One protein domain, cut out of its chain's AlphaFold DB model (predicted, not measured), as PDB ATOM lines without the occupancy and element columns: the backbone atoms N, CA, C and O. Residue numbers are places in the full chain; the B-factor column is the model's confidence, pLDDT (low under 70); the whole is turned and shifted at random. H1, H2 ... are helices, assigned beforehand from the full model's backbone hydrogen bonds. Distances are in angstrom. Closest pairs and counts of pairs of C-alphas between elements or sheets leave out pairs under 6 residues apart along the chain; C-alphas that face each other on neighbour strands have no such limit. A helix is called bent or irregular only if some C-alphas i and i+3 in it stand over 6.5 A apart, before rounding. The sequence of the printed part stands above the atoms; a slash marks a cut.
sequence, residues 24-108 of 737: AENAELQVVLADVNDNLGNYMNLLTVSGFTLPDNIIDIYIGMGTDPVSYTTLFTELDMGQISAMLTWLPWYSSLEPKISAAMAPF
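AT A GLANCE: This is residues 24 to 108 of the 737 residues of an uncharacterized protein of Naumovozyma castellii (strain ATCC 76901 / BCRC 22586 / CBS 4309 / NBRC 1992 / NRRL Y-12630) (UniProt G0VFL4). The longest helix, H1, runs with H6 as a slanting pair on one side of the domain, while H3 and H4 make a small helical hairpin at one end, apart from both. H2 makes a corner with the last part of H1, and H5, which follows the hairpin of H3 and H4 in the chain and comes before H6, is near H1. The 85 printed residues include six named helices, in the order H1 to H6, and no named strand; the class is all helix. The whole is compact, with a radius of gyration of the C-alphas of 12.8 A, and spans 36 by 32 by 22 A.

IN THESE COORDINATES: H1, residues 24 to 38, is 21.3 A long and begins at C-alpha 24 (174.869, 204.834, 260.714). H6, residues 94 to 105, is 15.9 A long and ends at C-alpha 105 (173.008, 200.711, 264.189); it is neither bent nor irregular, but only just: C-alphas 96 and 99 are 6.2 A apart. H2 is residues 40 to 46, 9.8 A; H5 is residues 81 to 89, 12.4 A. H3, residues 58 to 67, is 14.4 A, and H4, residues 72 to 78, is 10.4 A.

HOW THE PARTS SIT: H1 and H6 touch, closest at the C-alphas of Glu 28 and Ile 101, 5.5 A, opposite ways at a steep tilt of 38 degrees, only just past shallow. H1 and H2 are close but not clearly touching, C-alphas of Val 36 and Tyr 43 at 7.1 A, about perpendicular at 87 degrees. H1 and H5 are near each other, with 7 pairs of C-alphas within 10 A. H5 and H6 are close but not clearly touching, C-alphas of Leu 88 and Tyr 94 at 6.3 A. The hairpin H3 and H4 touches at the C-alphas of Gly 64 and Tyr 72, 4.7 A, a shallow tilt of 18 degrees, opposite ways. Every O i to N i+4 pair is within hydrogen-bond range in H1, H2, H3 and H5; H6 has 6 of 8, and H4 1 of 3, with 3 of 4 O i to N i+3 pairs.

THE WHOLE: The C-alphas farthest apart are those of Ser 50 and Pro 107, 37.3 A. The printed part has no cut; the link from H2 to H3, 11 residues, is long. Only residue 69 has a pLDDT under 70.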
ATOM      1  N   ALA A  24     176.002 205.414 259.997       91.81
ATOM      2  CA  ALA A  24     174.869 204.834 260.714       91.81
ATOM      3  C   ALA A  24     173.574 204.882 259.884       91.81
ATOM      4  O   ALA A  24     172.930 203.850 259.724       91.81
ATOM      5  N   GLU A  25     173.241 206.037 259.298       91.38
ATOM      6  CA  GLU A  25     172.086 206.191 258.396       91.38
ATOM      7  C   GLU A  25     172.233 205.309 257.146       91.38
ATOM      8  O   GLU A  25     171.263 204.707 256.703       91.38
ATOM      9  N   ASN A  26     173.454 205.133 256.623       88.00
ATOM     10  CA  ASN A  26     173.714 204.182 255.540       88.00
ATOM     11  C   ASN A  26     173.433 202.730 255.968       88.00
ATOM     12  O   ASN A  26     172.905 201.951 255.182       88.00
ATOM     13  N   ALA A  27     173.795 202.343 257.195       91.62
ATOM     14  CA  ALA A  27     173.544 200.993 257.701       91.62
ATOM     15  C   ALA A  27     172.049 200.736 257.970       91.62
ATOM     16  O   ALA A  27     171.564 199.638 257.707       91.62
ATOM     17  N   GLU A  28     171.315 201.747 258.437       92.31
ATOM     18  CA  GLU A  28     169.852 201.727 258.532       92.31
ATOM     19  C   GLU A  28     169.206 201.613 257.142       92.31
ATOM     20  O   GLU A  28     168.426 200.692 256.904       92.31
ATOM     21  N   LEU A  29     169.598 202.468 256.193       90.00
ATOM     22  CA  LEU A  29     169.057 202.488 254.832       90.00
ATOM     23  C   LEU A  29     169.288 201.166 254.082       90.00
ATOM     24  O   LEU A  29     168.405 200.722 253.357       90.00
ATOM     25  N   GLN A  30     170.421 200.489 254.293       89.44
ATOM     26  CA  GLN A  30     170.670 199.148 253.740       89.44
ATOM     27  C   GLN A  30     169.708 198.087 254.309       89.44
ATOM     28  O   GLN A  30     169.234 197.232 253.565       89.44
ATOM     29  N   VAL A  31     169.361 198.160 255.601       94.75
ATOM     30  CA  VAL A  31     168.346 197.275 256.203       94.75
ATOM     31  C   VAL A  31     166.944 197.588 255.675       94.75
ATOM     32  O   VAL A  31     166.173 196.663 255.429       94.75
ATOM     33  N   VAL A  32     166.619 198.867 255.467       92.62
ATOM     34  CA  VAL A  32     165.339 199.293 254.880       92.62
ATOM     35  C   VAL A  32     165.223 198.845 253.421       92.62
ATOM     36  O   VAL A  32     164.202 198.278 253.055       92.62
ATOM     37  N   LEU A  33     166.267 199.014 252.605       87.75
ATOM     38  CA  LEU A  33     166.298 198.547 251.212       87.75
ATOM     39  C   LEU A  33     166.140 197.023 251.110       87.75
ATOM     40  O   LEU A  33     165.378 196.546 250.270       87.75
ATOM     41  N   ALA A  34     166.796 196.262 251.992       89.25
ATOM     42  CA  ALA A  34     166.607 194.815 252.073       89.25
ATOM     43  C   ALA A  34     165.162 194.448 252.457       89.25
ATOM     44  O   ALA A  34     164.568 193.576 251.832       89.25
ATOM     45  N   ASP A  35     164.558 195.142 253.428       94.44
ATOM     46  CA  ASP A  35     163.169 194.896 253.826       94.44
ATOM     47  C   ASP A  35     162.148 195.283 252.743       94.44
ATOM     48  O   ASP A  35     161.169 194.562 252.549       94.44
ATOM     49  N   VAL A  36     162.397 196.370 252.002       90.00
ATOM     50  CA  VAL A  36     161.621 196.782 250.819       90.00
ATOM     51  C   VAL A  36     161.692 195.730 249.720       90.00
ATOM     52  O   VAL A  36     160.667 195.433 249.115       90.00
ATOM     53  N   ASN A  37     162.856 195.116 249.496       85.88
ATOM     54  CA  ASN A  37     163.000 194.013 248.550       85.88
ATOM     55  C   ASN A  37     162.278 192.738 249.035       85.88
ATOM     56  O   ASN A  37     161.453 192.190 248.307       85.88
ATOM     57  N   ASP A  38     162.517 192.314 250.284       92.12
ATOM     58  CA  ASP A  38     161.883 191.140 250.917       92.12
ATOM     59  C   ASP A  38     160.343 191.229 250.936       92.12
ATOM     60  O   ASP A  38     159.650 190.212 250.872       92.12
ATOM     61  N   ASN A  39     159.795 192.444 251.055       92.38
ATOM     62  CA  ASN A  39     158.369 192.704 251.251       92.38
ATOM     63  C   ASN A  39     157.737 193.536 250.124       92.38
ATOM     64  O   ASN A  39     156.681 194.126 250.354       92.38
ATOM     65  N   LEU A  40     158.326 193.618 248.925       87.94
ATOM     66  CA  LEU A  40     157.906 194.579 247.888       87.94
ATOM     67  C   LEU A  40     156.397 194.522 247.584       87.94
ATOM     68  O   LEU A  40     155.715 195.547 247.589       87.94
ATOM     69  N   GLY A  41     155.839 193.316 247.436       86.31
ATOM     70  CA  GLY A  41     154.396 193.116 247.260       86.31
ATOM     71  C   GLY A  41     153.546 193.584 248.453       86.31
ATOM     72  O   GLY A  41     152.417 194.032 248.268       86.31
ATOM     73  N   ASN A  42     154.074 193.553 249.680       93.50
ATOM     74  CA  ASN A  42     153.398 194.101 250.858       93.50
ATOM     75  C   ASN A  42     153.446 195.638 250.870       93.50
ATOM     76  O   ASN A  42     152.433 196.247 251.201       93.50
ATOM     77  N   TYR A  43     154.556 196.272 250.463       91.06
ATOM     78  CA  TYR A  43     154.627 197.734 250.281       91.06
ATOM     79  C   TYR A  43     153.655 198.209 249.184       91.06
ATOM     80  O   TYR A  43     152.921 199.177 249.393       91.06
ATOM     81  N   MET A  44     153.567 197.489 248.059       87.12
ATOM     82  CA  MET A  44     152.605 197.780 246.983       87.12
ATOM     83  C   MET A  44     151.146 197.609 247.435       87.12
ATOM     84  O   MET A  44     150.303 198.445 247.118       87.12
ATOM     85  N   ASN A  45     150.839 196.585 248.238       90.25
ATOM     86  CA  ASN A  45     149.519 196.463 248.866       90.25
ATOM     87  C   ASN A  45     149.252 197.604 249.866       90.25
ATOM     88  O   ASN A  45     148.133 198.114 249.925       90.25
ATOM     89  N   LEU A  46     150.258 198.042 250.629       92.56
ATOM     90  CA  LEU A  46     150.121 199.113 251.620       92.56
ATOM     91  C   LEU A  46     149.850 200.481 250.967       92.56
ATOM     92  O   LEU A  46     149.083 201.264 251.519       92.56
ATOM     93  N   LEU A  47     150.361 200.727 249.752       88.50
ATOM     94  CA  LEU A  47     150.002 201.887 248.917       88.50
ATOM     95  C   LEU A  47     148.508 201.962 248.549       88.50
ATOM     96  O   LEU A  47     148.019 203.043 248.228       88.50
ATOM     97  N   THR A  48     147.757 200.857 248.627       90.38
ATOM     98  CA  THR A  48     146.291 200.875 248.433       90.38
ATOM     99  C   THR A  48     145.517 201.290 249.693       90.38
ATOM    100  O   THR A  48     144.318 201.571 249.625       90.38
ATOM    101  N   VAL A  49     146.179 201.347 250.857       92.56
ATOM    102  CA  VAL A  49     145.551 201.658 252.147       92.56
ATOM    103  C   VAL A  49     145.499 203.171 252.356       92.56
ATOM    104  O   VAL A  49     146.519 203.845 252.487       92.56
ATOM    105  N   SER A  50     144.286 203.718 252.435       91.56
ATOM    106  CA  SER A  50     144.076 205.157 252.595       91.56
ATOM    107  C   SER A  50     144.699 205.698 253.889       91.56
ATOM    108  O   SER A  50     144.317 205.328 254.999       91.56
ATOM    109  N   GLY A  51     145.656 206.616 253.731       88.44
ATOM    110  CA  GLY A  51     146.416 207.220 254.829       88.44
ATOM    111  C   GLY A  51     147.874 206.767 254.914       88.44
ATOM    112  O   GLY A  51     148.647 207.431 255.597       88.44
ATOM    113  N   PHE A  52     148.274 205.712 254.194       92.75
ATOM    114  CA  PHE A  52     149.688 205.444 253.944       92.75
ATOM    115  C   PHE A  52     150.184 206.332 252.794       92.75
ATOM    116  O   PHE A  52     149.557 206.412 251.738       92.75
ATOM    117  N   THR A  53     151.310 207.004 253.005       87.94
ATOM    118  CA  THR A  53     151.999 207.819 251.997       87.94
ATOM    119  C   THR A  53     153.465 207.425 251.995       87.94
ATOM    120  O   THR A  53     154.103 207.470 253.050       87.94
ATOM    121  N   LEU A  54     154.005 207.063 250.831       87.31
ATOM    122  CA  LEU A  54     155.452 206.946 250.685       87.31
ATOM    123  C   LEU A  54     156.095 208.332 250.891       87.31
ATOM    124  O   LEU A  54     155.520 209.322 250.437       87.31
ATOM    125  N   PRO A  55     157.261 208.410 251.556       88.88
ATOM    126  CA  PRO A  55     158.134 209.572 251.500       88.88
ATOM    127  C   PRO A  55     158.415 209.982 250.056       88.88
ATOM    128  O   PRO A  55     158.606 209.120 249.187       88.88
ATOM    129  N   ASP A  56     158.490 211.289 249.820       82.69
ATOM    130  CA  ASP A  56     158.932 211.819 248.533       82.69
ATOM    131  C   ASP A  56     160.347 211.279 248.213       82.69
ATOM    132  O   ASP A  56     161.132 210.955 249.111       82.69
ATOM    133  N   ASN A  57     160.676 211.148 246.927       85.19
ATOM    134  CA  ASN A  57     161.962 210.656 246.409       85.19
ATOM    135  C   ASN A  57     162.283 209.156 246.637       85.19
ATOM    136  O   ASN A  57     163.198 208.645 245.987       85.19
ATOM    137  N   ILE A  58     161.553 208.391 247.472       83.94
ATOM    138  CA  ILE A  58     161.793 206.928 247.604       83.94
ATOM    139  C   ILE A  58     161.536 206.182 246.285       83.94
ATOM    140  O   ILE A  58     162.292 205.271 245.935       83.94
ATOM    141  N   ILE A  59     160.497 206.566 245.537       79.62
ATOM    142  CA  ILE A  59     160.188 205.952 244.236       79.62
ATOM    143  C   ILE A  59     161.287 206.290 243.219       79.62
ATOM    144  O   ILE A  59     161.766 205.404 242.514       79.62
ATOM    145  N   ASP A  60     161.749 207.539 243.195       83.88
ATOM    146  CA  ASP A  60     162.812 208.003 242.299       83.88
ATOM    147  C   ASP A  60     164.159 207.327 242.593       83.88
ATOM    148  O   ASP A  60     164.902 207.003 241.669       83.88
ATOM    149  N   ILE A  61     164.447 207.013 243.860       83.88
ATOM    150  CA  ILE A  61     165.603 206.196 244.267       83.88
ATOM    151  C   ILE A  61     165.498 204.767 243.735       83.88
ATOM    152  O   ILE A  61     166.485 204.239 243.221       83.88
ATOM    153  N   TYR A  62     164.322 204.145 243.835       79.62
ATOM    154  CA  TYR A  62     164.099 202.788 243.333       79.62
ATOM    155  C   TYR A  62     164.230 202.726 241.799       79.62
ATOM    156  O   TYR A  62     164.917 201.855 241.266       79.62
ATOM    157  N   ILE A  63     163.663 203.708 241.088       76.56
ATOM    158  CA  ILE A  63     163.826 203.867 239.633       76.56
ATOM    159  C   ILE A  63     165.296 204.155 239.276       76.56
ATOM    160  O   ILE A  63     165.834 203.569 238.332       76.56
ATOM    161  N   GLY A  64     165.975 205.008 240.047       80.69
ATOM    162  CA  GLY A  64     167.392 205.337 239.880       80.69
ATOM    163  C   GLY A  64     168.301 204.116 240.019       80.69
ATOM    164  O   GLY A  64     169.168 203.898 239.174       80.69
ATOM    165  N   MET A  65     168.065 203.268 241.029       77.50
ATOM    166  CA  MET A  65     168.803 202.012 241.230       77.50
ATOM    167  C   MET A  65     168.707 201.066 240.024       77.50
ATOM    168  O   MET A  65     169.672 200.362 239.734       77.50
ATOM    169  N   GLY A  66     167.575 201.061 239.313       72.31
ATOM    170  CA  GLY A  66     167.382 200.262 238.100       72.31
ATOM    171  C   GLY A  66     167.948 200.876 236.813       72.31
ATOM    172  O   GLY A  66     168.025 200.175 235.808       72.31
ATOM    173  N   THR A  67     168.329 202.162 236.810       74.88
ATOM    174  CA  THR A  67     168.643 202.914 235.573       74.88
ATOM    175  C   THR A  67     170.054 203.508 235.515       74.88
ATOM    176  O   THR A  67     170.652 203.507 234.440       74.88
ATOM    177  N   ASP A  68     170.627 203.968 236.632       77.44
ATOM    178  CA  ASP A  68     172.037 204.376 236.717       77.44
ATOM    179  C   ASP A  68     172.578 204.165 238.150       77.44
ATOM    180  O   ASP A  68     172.183 204.900 239.067       77.44
ATOM    181  N   PRO A  69     173.532 203.228 238.358       64.69
ATOM    182  CA  PRO A  69     174.098 202.909 239.669       64.69
ATOM    183  C   PRO A  69     174.959 204.031 240.281       64.69
ATOM    184  O   PRO A  69     175.444 203.885 241.402       64.69
ATOM    185  N   VAL A  70     175.182 205.142 239.574       70.69
ATOM    186  CA  VAL A  70     175.810 206.351 240.119       70.69
ATOM    187  C   VAL A  70     174.747 207.360 240.568       70.69
ATOM    188  O   VAL A  70     174.871 207.922 241.659       70.69
ATOM    189  N   SER A  71     173.687 207.570 239.777       74.81
ATOM    190  CA  SER A  71     172.697 208.635 240.025       74.81
ATOM    191  C   SER A  71     171.871 208.446 241.303       74.81
ATOM    192  O   SER A  71     171.661 209.413 242.034       74.81
ATOM    193  N   TYR A  72     171.465 207.218 241.651       81.25
ATOM    194  CA  TYR A  72     170.611 206.996 242.830       81.25
ATOM    195  C   TYR A  72     171.279 207.450 244.140       81.25
ATOM    196  O   TYR A  72     170.606 207.840 245.094       81.25
ATOM    197  N   THR A  73     172.617 207.478 244.172       79.81
ATOM    198  CA  THR A  73     173.384 207.930 245.339       79.81
ATOM    199  C   THR A  73     173.285 209.435 245.598       79.81
ATOM    200  O   THR A  73     173.510 209.856 246.732       79.81
ATOM    201  N   THR A  74     172.911 210.258 244.607       85.12
ATOM    202  CA  THR A  74     172.643 211.688 244.842       85.12
ATOM    203  C   THR A  74     171.247 211.910 245.415       85.12
ATOM    204  O   THR A  74     171.090 212.740 246.309       85.12
ATOM    205  N   LEU A  75     170.259 211.116 244.984       86.25
ATOM    206  CA  LEU A  75     168.884 211.165 245.499       86.25
ATOM    207  C   LEU A  75     168.811 210.801 246.996       86.25
ATOM    208  O   LEU A  75     167.978 211.330 247.724       86.25
ATOM    209  N   PHE A  76     169.751 209.993 247.504       86.75
ATOM    210  CA  PHE A  76     169.915 209.766 248.947       86.75
ATOM    211  C   PHE A  76     170.149 211.046 249.772       86.75
ATOM    212  O   PHE A  76     169.873 211.044 250.968       86.75
ATOM    213  N   THR A  77     170.642 212.139 249.174       87.25
ATOM    214  CA  THR A  77     170.790 213.433 249.877       87.25
ATOM    215  C   THR A  77     169.483 214.228 249.969       87.25
ATOM    216  O   THR A  77     169.419 215.220 250.697       87.25
ATOM    217  N   GLU A  78     168.442 213.770 249.268       88.50
ATOM    218  CA  GLU A  78     167.094 214.347 249.215       88.50
ATOM    219  C   GLU A  78     166.071 213.507 250.013       88.50
ATOM    220  O   GLU A  78     164.888 213.843 250.053       88.50
ATOM    221  N   LEU A  79     166.518 212.438 250.689       89.56
ATOM    222  CA  LEU A  79     165.719 211.681 251.655       89.56
ATOM    223  C   LEU A  79     165.600 212.429 252.988       89.56
ATOM    224  O   LEU A  79     166.583 212.604 253.712       89.56
ATOM    225  N   ASP A  80     164.373 212.761 253.385       91.12
ATOM    226  CA  ASP A  80     164.074 213.063 254.785       91.12
ATOM    227  C   ASP A  80     164.001 211.745 255.574       91.12
ATOM    228  O   ASP A  80     162.974 211.061 255.587       91.12
ATOM    229  N   MET A  81     165.093 211.387 256.258       87.62
ATOM    230  CA  MET A  81     165.149 210.204 257.131       87.62
ATOM    231  C   MET A  81     164.022 210.198 258.184       87.62
ATOM    232  O   MET A  81     163.574 209.126 258.583       87.62
ATOM    233  N   GLY A  82     163.499 211.362 258.592       92.31
ATOM    234  CA  GLY A  82     162.340 211.471 259.480       92.31
ATOM    235  C   GLY A  82     161.028 211.026 258.826       92.31
ATOM    236  O   GLY A  82     160.206 210.393 259.494       92.31
ATOM    237  N   GLN A  83     160.847 211.271 257.522       91.62
ATOM    238  CA  GLN A  83     159.748 210.672 256.753       91.62
ATOM    239  C   GLN A  83     159.926 209.155 256.623       91.62
ATOM    240  O   GLN A  83     158.944 208.425 256.765       91.62
ATOM    241  N   ILE A  84     161.158 208.662 256.426       91.75
ATOM    242  CA  ILE A  84     161.427 207.214 256.403       91.75
ATOM    243  C   ILE A  84     161.054 206.594 257.750       91.75
ATOM    244  O   ILE A  84     160.224 205.692 257.778       91.75
ATOM    245  N   SER A  85     161.573 207.096 258.877       92.50
ATOM    246  CA  SER A  85     161.225 206.570 260.206       92.50
ATOM    247  C   SER A  85     159.712 206.602 260.465       92.50
ATOM    248  O   SER A  85     159.166 205.648 261.018       92.50
ATOM    249  N   ALA A  86     159.007 207.651 260.020       93.62
ATOM    250  CA  ALA A  86     157.549 207.710 260.098       93.62
ATOM    251  C   ALA A  86     156.881 206.597 259.267       93.62
ATOM    252  O   ALA A  86     156.073 205.844 259.817       93.62
ATOM    253  N   MET A  87     157.260 206.431 257.994       93.81
ATOM    254  CA  MET A  87     156.778 205.353 257.116       93.81
ATOM    255  C   MET A  87     157.046 203.968 257.720       93.81
ATOM    256  O   MET A  87     156.151 203.125 257.736       93.81
ATOM    257  N   LEU A  88     158.245 203.741 258.264       94.69
ATOM    258  CA  LEU A  88     158.625 202.475 258.890       94.69
ATOM    259  C   LEU A  88     157.696 202.127 260.059       94.69
ATOM    260  O   LEU A  88     157.211 201.002 260.128       94.69
ATOM    261  N   THR A  89     157.370 203.086 260.933       95.81
ATOM    262  CA  THR A  89     156.447 202.836 262.061       95.81
ATOM    263  C   THR A  89     154.997 202.543 261.651       95.81
ATOM    264  O   THR A  89     154.229 202.053 262.478       95.81
ATOM    265  N   TRP A  90     154.617 202.789 260.390       94.56
ATOM    266  CA  TRP A  90     153.316 202.393 259.831       94.56
ATOM    267  C   TRP A  90     153.284 200.958 259.284       94.56
ATOM    268  O   TRP A  90     152.199 200.439 259.020       94.56
ATOM    269  N   LEU A  91     154.435 200.298 259.113       95.69
ATOM    270  CA  LEU A  91     154.493 198.956 258.534       95.69
ATOM    271  C   LEU A  91     153.886 197.917 259.496       95.69
ATOM    272  O   LEU A  91     154.355 197.794 260.632       95.69
ATOM    273  N   PRO A  92     152.927 197.078 259.057       95.94
ATOM    274  CA  PRO A  92     152.371 195.995 259.878       95.94
ATOM    275  C   PRO A  92     153.411 194.995 260.418       95.94
ATOM    276  O   PRO A  92     153.137 194.291 261.388       95.94
ATOM    277  N   TRP A  93     154.596 194.929 259.803       96.06
ATOM    278  CA  TRP A  93     155.727 194.098 260.225       96.06
ATOM    279  C   TRP A  93     156.861 194.881 260.912       96.06
ATOM    280  O   TRP A  93     157.890 194.279 261.208       96.06
ATOM    281  N   TYR A  94     156.695 196.171 261.243       96.62
ATOM    282  CA  TYR A  94     157.756 197.003 261.838       96.62
ATOM    283  C   TYR A  94     158.440 196.358 263.056       96.62
ATOM    284  O   TYR A  94     159.661 196.405 263.174       96.62
ATOM    285  N   SER A  95     157.692 195.659 263.918       97.38
ATOM    286  CA  SER A  95     158.239 194.947 265.088       97.38
ATOM    287  C   SER A  95     159.254 193.836 264.758       97.38
ATOM    288  O   SER A  95     159.945 193.362 265.659       97.38
ATOM    289  N   SER A  96     159.346 193.384 263.500       96.75
ATOM    290  CA  SER A  96     160.382 192.452 263.021       96.75
ATOM    291  C   SER A  96     161.558 193.161 262.332       96.75
ATOM    292  O   SER A  96     162.645 192.588 262.239       96.75
ATOM    293  N   LEU A  97     161.364 194.414 261.908       96.25
ATOM    294  CA  LEU A  97     162.345 195.269 261.241       96.25
ATOM    295  C   LEU A  97     163.137 196.139 262.232       96.25
ATOM    296  O   LEU A  97     164.357 196.235 262.121       96.25
ATOM    297  N   GLU A  98     162.482 196.683 263.258       96.38
ATOM    298  CA  GLU A  98     163.091 197.405 264.385       96.38
ATOM    299  C   GLU A  98     164.329 196.694 264.985       96.38
ATOM    300  O   GLU A  98     165.368 197.349 265.138       96.38
ATOM    301  N   PRO A  99     164.317 195.371 265.276       97.19
ATOM    302  CA  PRO A  99     165.516 194.671 265.735       97.19
ATOM    303  C   PRO A  99     166.594 194.500 264.649       97.19
ATOM    304  O   PRO A  99     167.774 194.481 265.005       97.19
ATOM    305  N   LYS A 100     166.243 194.418 263.350       96.94
ATOM    306  CA  LYS A 100     167.232 194.424 262.248       96.94
ATOM    307  C   LYS A 100     167.958 195.781 262.205       96.94
ATOM    308  O   LYS A 100     169.187 195.816 262.221       96.94
ATOM    309  N   ILE A 101     167.203 196.886 262.222       95.69
ATOM    310  CA  ILE A 101     167.735 198.262 262.207       95.69
ATOM    311  C   ILE A 101     168.598 198.505 263.449       95.69
ATOM    312  O   ILE A 101     169.755 198.908 263.338       95.69
ATOM    313  N   SER A 102     168.089 198.153 264.633       95.75
ATOM    314  CA  SER A 102     168.827 198.272 265.898       95.75
ATOM    315  C   SER A 102     170.155 197.507 265.876       95.75
ATOM    316  O   SER A 102     171.161 198.008 266.380       95.75
ATOM    317  N   ALA A 103     170.194 196.314 265.269       96.19
ATOM    318  CA  ALA A 103     171.418 195.527 265.123       96.19
ATOM    319  C   ALA A 103     172.424 196.158 264.140       96.19
ATOM    320  O   ALA A 103     173.623 196.141 264.414       96.19
ATOM    321  N   ALA A 104     171.955 196.755 263.038       95.06
ATOM    322  CA  ALA A 104     172.805 197.475 262.086       95.06
ATOM    323  C   ALA A 104     173.354 198.798 262.655       95.06
ATOM    324  O   ALA A 104     174.504 199.155 262.397       95.06
ATOM    325  N   MET A 105     172.575 199.494 263.492       94.81
ATOM    326  CA  MET A 105     173.008 200.711 264.189       94.81
ATOM    327  C   MET A 105     173.940 200.443 265.383       94.81
ATOM    328  O   MET A 105     174.775 201.290 265.708       94.81
ATOM    329  N   ALA A 106     173.828 199.281 266.038       95.69
ATOM    330  CA  ALA A 106     174.592 198.912 267.235       95.69
ATOM    331  C   ALA A 106     176.112 199.211 267.191       95.69
ATOM    332  O   ALA A 106     176.608 199.779 268.169       95.69
ATOM    333  N   PRO A 107     176.882 198.902 266.119       94.56
ATOM    334  CA  PRO A 107     178.306 199.257 266.060       94.56
ATOM    335  C   PRO A 107     178.574 200.767 266.192       94.56
ATOM    336  O   PRO A 107     179.576 201.158 266.798       94.56
ATOM    337  N   PHE A 108     177.678 201.622 265.692       92.19
ATOM    338  CA  PHE A 108     177.855 203.078 265.662       92.19
ATOM    339  C   PHE A 108     177.494 203.770 266.986       92.19
ATOM    340  O   PHE A 108     178.063 204.814 267.302       92.19
TER     341      PHE A 108